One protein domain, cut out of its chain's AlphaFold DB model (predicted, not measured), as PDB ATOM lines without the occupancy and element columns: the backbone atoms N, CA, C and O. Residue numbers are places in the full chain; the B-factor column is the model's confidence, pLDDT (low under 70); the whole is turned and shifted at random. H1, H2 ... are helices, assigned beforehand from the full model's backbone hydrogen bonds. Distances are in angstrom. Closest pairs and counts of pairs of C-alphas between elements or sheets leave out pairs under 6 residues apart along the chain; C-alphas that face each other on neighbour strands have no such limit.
ATOM      1  N   TRP A  17     -54.120 -33.122  33.569       56.84
ATOM      2  CA  TRP A  17     -55.298 -33.958  33.883       56.84
ATOM      3  C   TRP A  17     -55.749 -34.844  32.697       56.84
ATOM      4  O   TRP A  17     -56.306 -35.912  32.907       56.84
ATOM      5  N   ASN A  18     -55.449 -34.472  31.451       62.59
ATOM      6  CA  ASN A  18     -55.890 -35.207  30.260       62.59
ATOM      7  C   ASN A  18     -54.747 -35.595  29.306       62.59
ATOM      8  O   ASN A  18     -54.952 -35.673  28.099       62.59
ATOM      9  N   ALA A  19     -53.528 -35.778  29.823       61.34
ATOM     10  CA  ALA A  19     -52.403 -36.184  28.986       61.34
ATOM     11  C   ALA A  19     -52.550 -37.648  28.536       61.34
ATOM     12  O   ALA A  19     -52.822 -38.529  29.357       61.34
ATOM     13  N   ASP A  20     -52.341 -37.913  27.241       69.88
ATOM     14  CA  ASP A  20     -52.190 -39.282  26.748       69.88
ATOM     15  C   ASP A  20     -51.003 -39.926  27.487       69.88
ATOM     16  O   ASP A  20     -49.953 -39.311  27.693       69.88
ATOM     17  N   LYS A  21     -51.154 -41.186  27.903       68.06
ATOM     18  CA  LYS A  21     -50.093 -41.944  28.578       68.06
ATOM     19  C   LYS A  21     -48.814 -41.992  27.739       68.06
ATOM     20  O   LYS A  21     -47.725 -42.031  28.308       68.06
ATOM     21  N   LYS A  22     -48.938 -41.972  26.407       70.88
ATOM     22  CA  LYS A  22     -47.790 -41.907  25.492       70.88
ATOM     23  C   LYS A  22     -47.007 -40.602  25.647       70.88
ATOM     24  O   LYS A  22     -45.780 -40.641  25.726       70.88
ATOM     25  N   ASP A  23     -47.708 -39.480  25.778       74.25
ATOM     26  CA  ASP A  23     -47.095 -38.159  25.942       74.25
ATOM     27  C   ASP A  23     -46.438 -38.014  27.317       74.25
ATOM     28  O   ASP A  23     -45.344 -37.461  27.436       74.25
ATOM     29  N   VAL A  24     -47.063 -38.580  28.354       77.38
ATOM     30  CA  VAL A  24     -46.480 -38.636  29.702       77.38
ATOM     31  C   VAL A  24     -45.191 -39.452  29.698       77.38
ATOM     32  O   VAL A  24     -44.172 -38.987  30.201       77.38
ATOM     33  N   HIS A  25     -45.206 -40.642  29.091       80.12
ATOM     34  CA  HIS A  25     -44.020 -41.489  29.014       80.12
ATOM     35  C   HIS A  25     -42.869 -40.792  28.274       80.12
ATOM     36  O   HIS A  25     -41.737 -40.784  28.759       80.12
ATOM     37  N   ALA A  26     -43.160 -40.140  27.144       81.38
ATOM     38  CA  ALA A  26     -42.169 -39.383  26.389       81.38
ATOM     39  C   ALA A  26     -41.586 -38.205  27.194       81.38
ATOM     40  O   ALA A  26     -40.373 -37.978  27.169       81.38
ATOM     41  N   GLU A  27     -42.415 -37.478  27.946       81.81
ATOM     42  CA  GLU A  27     -41.960 -36.363  28.785       81.81
ATOM     43  C   GLU A  27     -41.096 -36.838  29.962       81.81
ATOM     44  O   GLU A  27     -40.072 -36.217  30.263       81.81
ATOM     45  N   VAL A  28     -41.450 -37.959  30.592       83.81
ATOM     46  CA  VAL A  28     -40.648 -38.578  31.659       83.81
ATOM     47  C   VAL A  28     -39.286 -39.009  31.123       83.81
ATOM     48  O   VAL A  28     -38.257 -38.634  31.689       83.81
ATOM     49  N   LEU A  29     -39.250 -39.709  29.984       85.62
ATOM     50  CA  LEU A  29     -37.997 -40.096  29.328       85.62
ATOM     51  C   LEU A  29     -37.139 -38.877  28.977       85.62
ATOM     52  O   LEU A  29     -35.930 -38.877  29.205       85.62
ATOM     53  N   ARG A  30     -37.754 -37.795  28.486       84.31
ATOM     54  CA  ARG A  30     -37.050 -36.545  28.181       84.31
ATOM     55  C   ARG A  30     -36.433 -35.910  29.431       84.31
ATOM     56  O   ARG A  30     -35.296 -35.438  29.365       84.31
ATOM     57  N   ARG A  31     -37.155 -35.880  30.557       84.50
ATOM     58  CA  ARG A  31     -36.665 -35.325  31.832       84.50
ATOM     59  C   ARG A  31     -35.549 -36.168  32.427       84.50
ATOM     60  O   ARG A  31     -34.517 -35.614  32.793       84.50
ATOM     61  N   ASN A  32     -35.724 -37.485  32.451       84.62
ATOM     62  CA  ASN A  32     -34.720 -38.406  32.970       84.62
ATOM     63  C   ASN A  32     -33.442 -38.372  32.125       84.62
ATOM     64  O   ASN A  32     -32.344 -38.359  32.681       84.62
ATOM     65  N   ALA A  33     -33.580 -38.236  30.804       86.50
ATOM     66  CA  ALA A  33     -32.444 -38.034  29.914       86.50
ATOM     67  C   ALA A  33     -31.725 -36.708  30.152       86.50
ATOM     68  O   ALA A  33     -30.498 -36.664  30.179       86.50
ATOM     69  N   LYS A  34     -32.471 -35.620  30.377       85.62
ATOM     70  CA  LYS A  34     -31.882 -34.319  30.717       85.62
ATOM     71  C   LYS A  34     -31.154 -34.344  32.067       85.62
ATOM     72  O   LYS A  34     -30.137 -33.675  32.207       85.62
ATOM     73  N   ALA A  35     -31.670 -35.090  33.040       84.75
ATOM     74  CA  ALA A  35     -31.046 -35.268  34.350       84.75
ATOM     75  C   ALA A  35     -29.827 -36.213  34.325       84.75
ATOM     76  O   ALA A  35     -29.089 -36.273  35.303       84.75
ATOM     77  N   GLY A  36     -29.603 -36.937  33.221       82.62
ATOM     78  CA  GLY A  36     -28.476 -37.856  33.056       82.62
ATOM     79  C   GLY A  36     -28.688 -39.245  33.664       82.62
ATOM     80  O   GLY A  36     -27.746 -40.028  33.706       82.62
ATOM     81  N   TYR A  37     -29.903 -39.579  34.112       82.88
ATOM     82  CA  TYR A  37     -30.197 -40.900  34.683       82.88
ATOM     83  C   TYR A  37     -30.306 -41.998  33.617       82.88
ATOM     84  O   TYR A  37     -29.916 -43.139  33.854       82.88
ATOM     85  N   CYS A  38     -30.839 -41.669  32.441       85.00
ATOM     86  CA  CYS A  38     -31.010 -42.610  31.336       85.00
ATOM     87  C   CYS A  38     -30.861 -41.911  29.977       85.00
ATOM     88  O   CYS A  38     -30.649 -40.706  29.901       85.00
ATOM     89  N   THR A  39     -30.934 -42.652  28.878       86.94
ATOM     90  CA  THR A  39     -31.009 -42.097  27.523       86.94
ATOM     91  C   THR A  39     -32.432 -41.623  27.220       86.94
ATOM     92  O   THR A  39     -33.377 -41.921  27.951       86.94
ATOM     93  N   ARG A  40     -32.637 -40.939  26.083       84.06
ATOM     94  CA  ARG A  40     -33.989 -40.554  25.621       84.06
ATOM     95  C   ARG A  40     -34.932 -41.736  25.381       84.06
ATOM     96  O   ARG A  40     -36.129 -41.517  25.237       84.06
ATOM     97  N   TYR A  41     -34.399 -42.951  25.333       86.31
ATOM     98  CA  TYR A  41     -35.148 -44.184  25.117       86.31
ATOM     99  C   TYR A  41     -35.295 -45.011  26.401       86.31
ATOM    100  O   TYR A  41     -35.829 -46.112  26.361       86.31
ATOM    101  N   GLY A  42     -34.826 -44.494  27.544       82.56
ATOM    102  CA  GLY A  42     -34.915 -45.176  28.836       82.56
ATOM    103  C   GLY A  42     -33.785 -46.168  29.105       82.56
ATOM    104  O   GLY A  42     -33.836 -46.886  30.098       82.56
ATOM    105  N   GLU A  43     -32.749 -46.205  28.265       85.31
ATOM    106  CA  GLU A  43     -31.584 -47.062  28.501       85.31
ATOM    107  C   GLU A  43     -30.638 -46.445  29.535       85.31
ATOM    108  O   GLU A  43     -30.583 -45.230  29.692       85.31
ATOM    109  N   CYS A  44     -29.843 -47.260  30.224       82.75
ATOM    110  CA  CYS A  44     -28.830 -46.744  31.144       82.75
ATOM    111  C   CYS A  44     -27.782 -45.907  30.382       82.75
ATOM    112  O   CYS A  44     -27.286 -46.344  29.343       82.75
ATOM    113  N   ALA A  45     -27.426 -44.720  30.884       77.56
ATOM    114  CA  ALA A  45     -26.521 -43.805  30.178       77.56
ATOM    115  C   ALA A  45     -25.126 -44.416  29.926       77.56
ATOM    116  O   ALA A  45     -24.540 -44.225  28.864       77.56
ATOM    117  N   ASP A  46     -24.633 -45.224  30.867       80.19
ATOM    118  CA  ASP A  46     -23.346 -45.918  30.769       80.19
ATOM    119  C   ASP A  46     -23.473 -47.363  30.258       80.19
ATOM    120  O   ASP A  46     -22.566 -48.173  30.459       80.19
ATOM    121  N   ARG A  47     -24.577 -47.714  29.579       79.50
ATOM    122  CA  ARG A  47     -24.838 -49.086  29.110       79.50
ATOM    123  C   ARG A  47     -23.643 -49.686  28.373       79.50
ATOM    124  O   ARG A  47     -23.230 -50.787  28.714       79.50
ATOM    125  N   THR A  48     -23.056 -48.973  27.413       76.44
ATOM    126  CA  THR A  48     -21.899 -49.483  26.664       76.44
ATOM    127  C   THR A  48     -20.733 -49.801  27.588       76.44
ATOM    128  O   THR A  48     -20.192 -50.895  27.501       76.44
ATOM    129  N   LYS A  49     -20.392 -48.909  28.529       74.12
ATOM    130  CA  LYS A  49     -19.308 -49.160  29.489       74.12
ATOM    131  C   LYS A  49     -19.592 -50.408  30.314       74.12
ATOM    132  O   LYS A  49     -18.735 -51.279  30.370       74.12
ATOM    133  N   ILE A  50     -20.801 -50.524  30.865       74.88
ATOM    134  CA  ILE A  50     -21.232 -51.681  31.661       74.88
ATOM    135  C   ILE A  50     -21.094 -52.979  30.854       74.88
ATOM    136  O   ILE A  50     -20.537 -53.947  31.356       74.88
ATOM    137  N   MET A  51     -21.546 -52.986  29.597       74.75
ATOM    138  CA  MET A  51     -21.499 -54.174  28.735       74.75
ATOM    139  C   MET A  51     -20.081 -54.517  28.256       74.75
ATOM    140  O   MET A  51     -19.793 -55.678  27.990       74.75
ATOM    141  N   THR A  52     -19.199 -53.522  28.124       78.00
ATOM    142  CA  THR A  52     -17.797 -53.722  27.711       78.00
ATOM    143  C   THR A  52     -16.852 -54.011  28.872       78.00
ATOM    144  O   THR A  52     -15.695 -54.361  28.637       78.00
ATOM    145  N   MET A  53     -17.296 -53.836  30.121       72.88
ATOM    146  CA  MET A  53     -16.450 -54.123  31.272       72.88
ATOM    147  C   MET A  53     -16.155 -55.625  31.314       72.88
ATOM    148  O   MET A  53     -17.088 -56.429  31.289       72.88
ATOM    149  N   PRO A  54     -14.874 -56.026  31.403       73.50
ATOM    150  CA  PRO A  54     -14.536 -57.429  31.548       73.50
ATOM    151  C   PRO A  54     -15.173 -57.962  32.831       73.50
ATOM    152  O   PRO A  54     -15.020 -57.376  33.911       73.50
ATOM    153  N   LEU A  55     -15.896 -59.076  32.711       71.19
ATOM    154  CA  LEU A  55     -16.451 -59.785  33.853       71.19
ATOM    155  C   LEU A  55     -15.296 -60.257  34.735       71.19
ATOM    156  O   LEU A  55     -14.588 -61.217  34.452       71.19
ATOM    157  N   THR A  56     -15.074 -59.532  35.826       78.44
ATOM    158  CA  THR A  56     -14.219 -60.027  36.902       78.44
ATOM    159  C   THR A  56     -14.903 -61.239  37.534       78.44
ATOM    160  O   THR A  56     -16.131 -61.267  37.626       78.44
ATOM    161  N   LYS A  57     -14.142 -62.203  38.071       73.06
ATOM    162  CA  LYS A  57     -14.709 -63.379  38.773       73.06
ATOM    163  C   LYS A  57     -15.736 -63.002  39.856       73.06
ATOM    164  O   LYS A  57     -16.676 -63.742  40.127       73.06
ATOM    165  N   LYS A  58     -15.573 -61.825  40.475       73.19
ATOM    166  CA  LYS A  58     -16.502 -61.270  41.470       73.19
ATOM    167  C   LYS A  58     -17.791 -60.726  40.836       73.19
ATOM    168  O   LYS A  58     -18.858 -60.865  41.426       73.19
ATOM    169  N   GLY A  59     -17.696 -60.121  39.651       74.19
ATOM    170  CA  GLY A  59     -18.849 -59.702  38.852       74.19
ATOM    171  C   GLY A  59     -19.664 -60.894  38.353       74.19
ATOM    172  O   GLY A  59     -20.881 -60.884  38.474       74.19
ATOM    173  N   GLU A  60     -18.988 -61.947  37.905       75.25
ATOM    174  CA  GLU A  60     -19.586 -63.189  37.405       75.25
ATOM    175  C   GLU A  60     -20.359 -63.924  38.516       75.25
ATOM    176  O   GLU A  60     -21.532 -64.257  38.361       75.25
ATOM    177  N   ALA A  61     -19.758 -64.043  39.707       73.88
ATOM    178  CA  ALA A  61     -20.428 -64.584  40.890       73.88
ATOM    179  C   ALA A  61     -21.652 -63.751  41.322       73.88
ATOM    180  O   ALA A  61     -22.676 -64.310  41.718       73.88
ATOM    181  N   ASN A  62     -21.571 -62.418  41.239       74.50
ATOM    182  CA  ASN A  62     -22.703 -61.541  41.546       74.50
ATOM    183  C   ASN A  62     -23.816 -61.628  40.497       74.50
ATOM    184  O   ASN A  62     -24.988 -61.602  40.872       74.50
ATOM    185  N   TYR A  63     -23.469 -61.743  39.215       70.88
ATOM    186  CA  TYR A  63     -24.428 -61.878  38.122       70.88
ATOM    187  C   TYR A  63     -25.195 -63.198  38.241       70.88
ATOM    188  O   TYR A  63     -26.425 -63.193  38.286       70.88
ATOM    189  N   ARG A  64     -24.475 -64.305  38.466       78.75
ATOM    190  CA  ARG A  64     -25.059 -65.619  38.756       78.75
ATOM    191  C   ARG A  64     -25.957 -65.590  39.997       78.75
ATOM    192  O   ARG A  64     -27.036 -66.167  39.982       78.75
ATOM    193  N   ARG A  65     -25.566 -64.874  41.060       76.12
ATOM    194  CA  ARG A  65     -26.400 -64.709  42.267       76.12
ATOM    195  C   ARG A  65     -27.679 -63.909  42.004       76.12
ATOM    196  O   ARG A  65     -28.717 -64.243  42.560       76.12
ATOM    197  N   ALA A  66     -27.591 -62.823  41.240       75.38
ATOM    198  CA  ALA A  66     -28.708 -61.903  41.027       75.38
ATOM    199  C   ALA A  66     -29.711 -62.412  39.984       75.38
ATOM    200  O   ALA A  66     -30.906 -62.171  40.132       75.38
ATOM    201  N   PHE A  67     -29.229 -63.107  38.952       80.25
ATOM    202  CA  PHE A  67     -30.035 -63.494  37.795       80.25
ATOM    203  C   PHE A  67     -30.128 -65.011  37.584       80.25
ATOM    204  O   PHE A  67     -30.946 -65.445  36.787       80.25
ATOM    205  N   GLY A  68     -29.355 -65.831  38.309       75.25
ATOM    206  CA  GLY A  68     -29.491 -67.294  38.295       75.25
ATOM    207  C   GLY A  68     -29.014 -67.986  37.013       75.25
ATOM    208  O   GLY A  68     -29.373 -69.139  36.779       75.25
TER     209      GLY A  68
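This is residues 17 to 68 of the 70 residues of an uncharacterized protein of marine sediment metagenome (UniProt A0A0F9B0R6). Three helices are strung out one after another along an extended chain, with no helix touching another. H1 lies toward one end of the long axis, the link after it folds back beside the last turns of H1 with residues 38 to 42, the short H2 follows, and H3 lies toward the other end, turning back in direction. The printed part has 52 residues, 32 of them in the named helices H1, H2 and H3, in that order along the chain; there is no named strand, and the class is all helix. It is extended, with a radius of gyration of the C-alphas of 16.2 A and spans of 50 by 22 by 12 A.

Start with H1, residues 21 to 35, the longest helix. A long link of 11 residues leads to H2, residues 47 to 52; H1 and H2 are apart. A tight link of 4 residues leads on to H3, residues 57 to 67; H2 and H3 are apart, and H1 and H3 are apart too. Along x, the N-to-C direction of H1 is 0.92 and that of H3 is -0.99. In H1, H2 and H3 every O i to N i+4 pair is within hydrogen-bond range.

Find C-alpha 21 at (-50.093, -41.944, 28.578); from there H1 runs 21.0 A to C-alpha 35. Find H2 from C-alpha 47 at (-24.838, -49.086, 29.110). H3 runs 15.4 A and ends at C-alpha 67, at (-30.035, -63.494, 37.795).

Look for the two C-alphas farthest apart, those of Asn 18 and Lys 57, at 50.6 A. Residues 17 to 24, 48 to 54 and 56 to 62 stand free. The printed part has no cut. Its mean pLDDT is 77.6, and residues 17 to 21 are under 70.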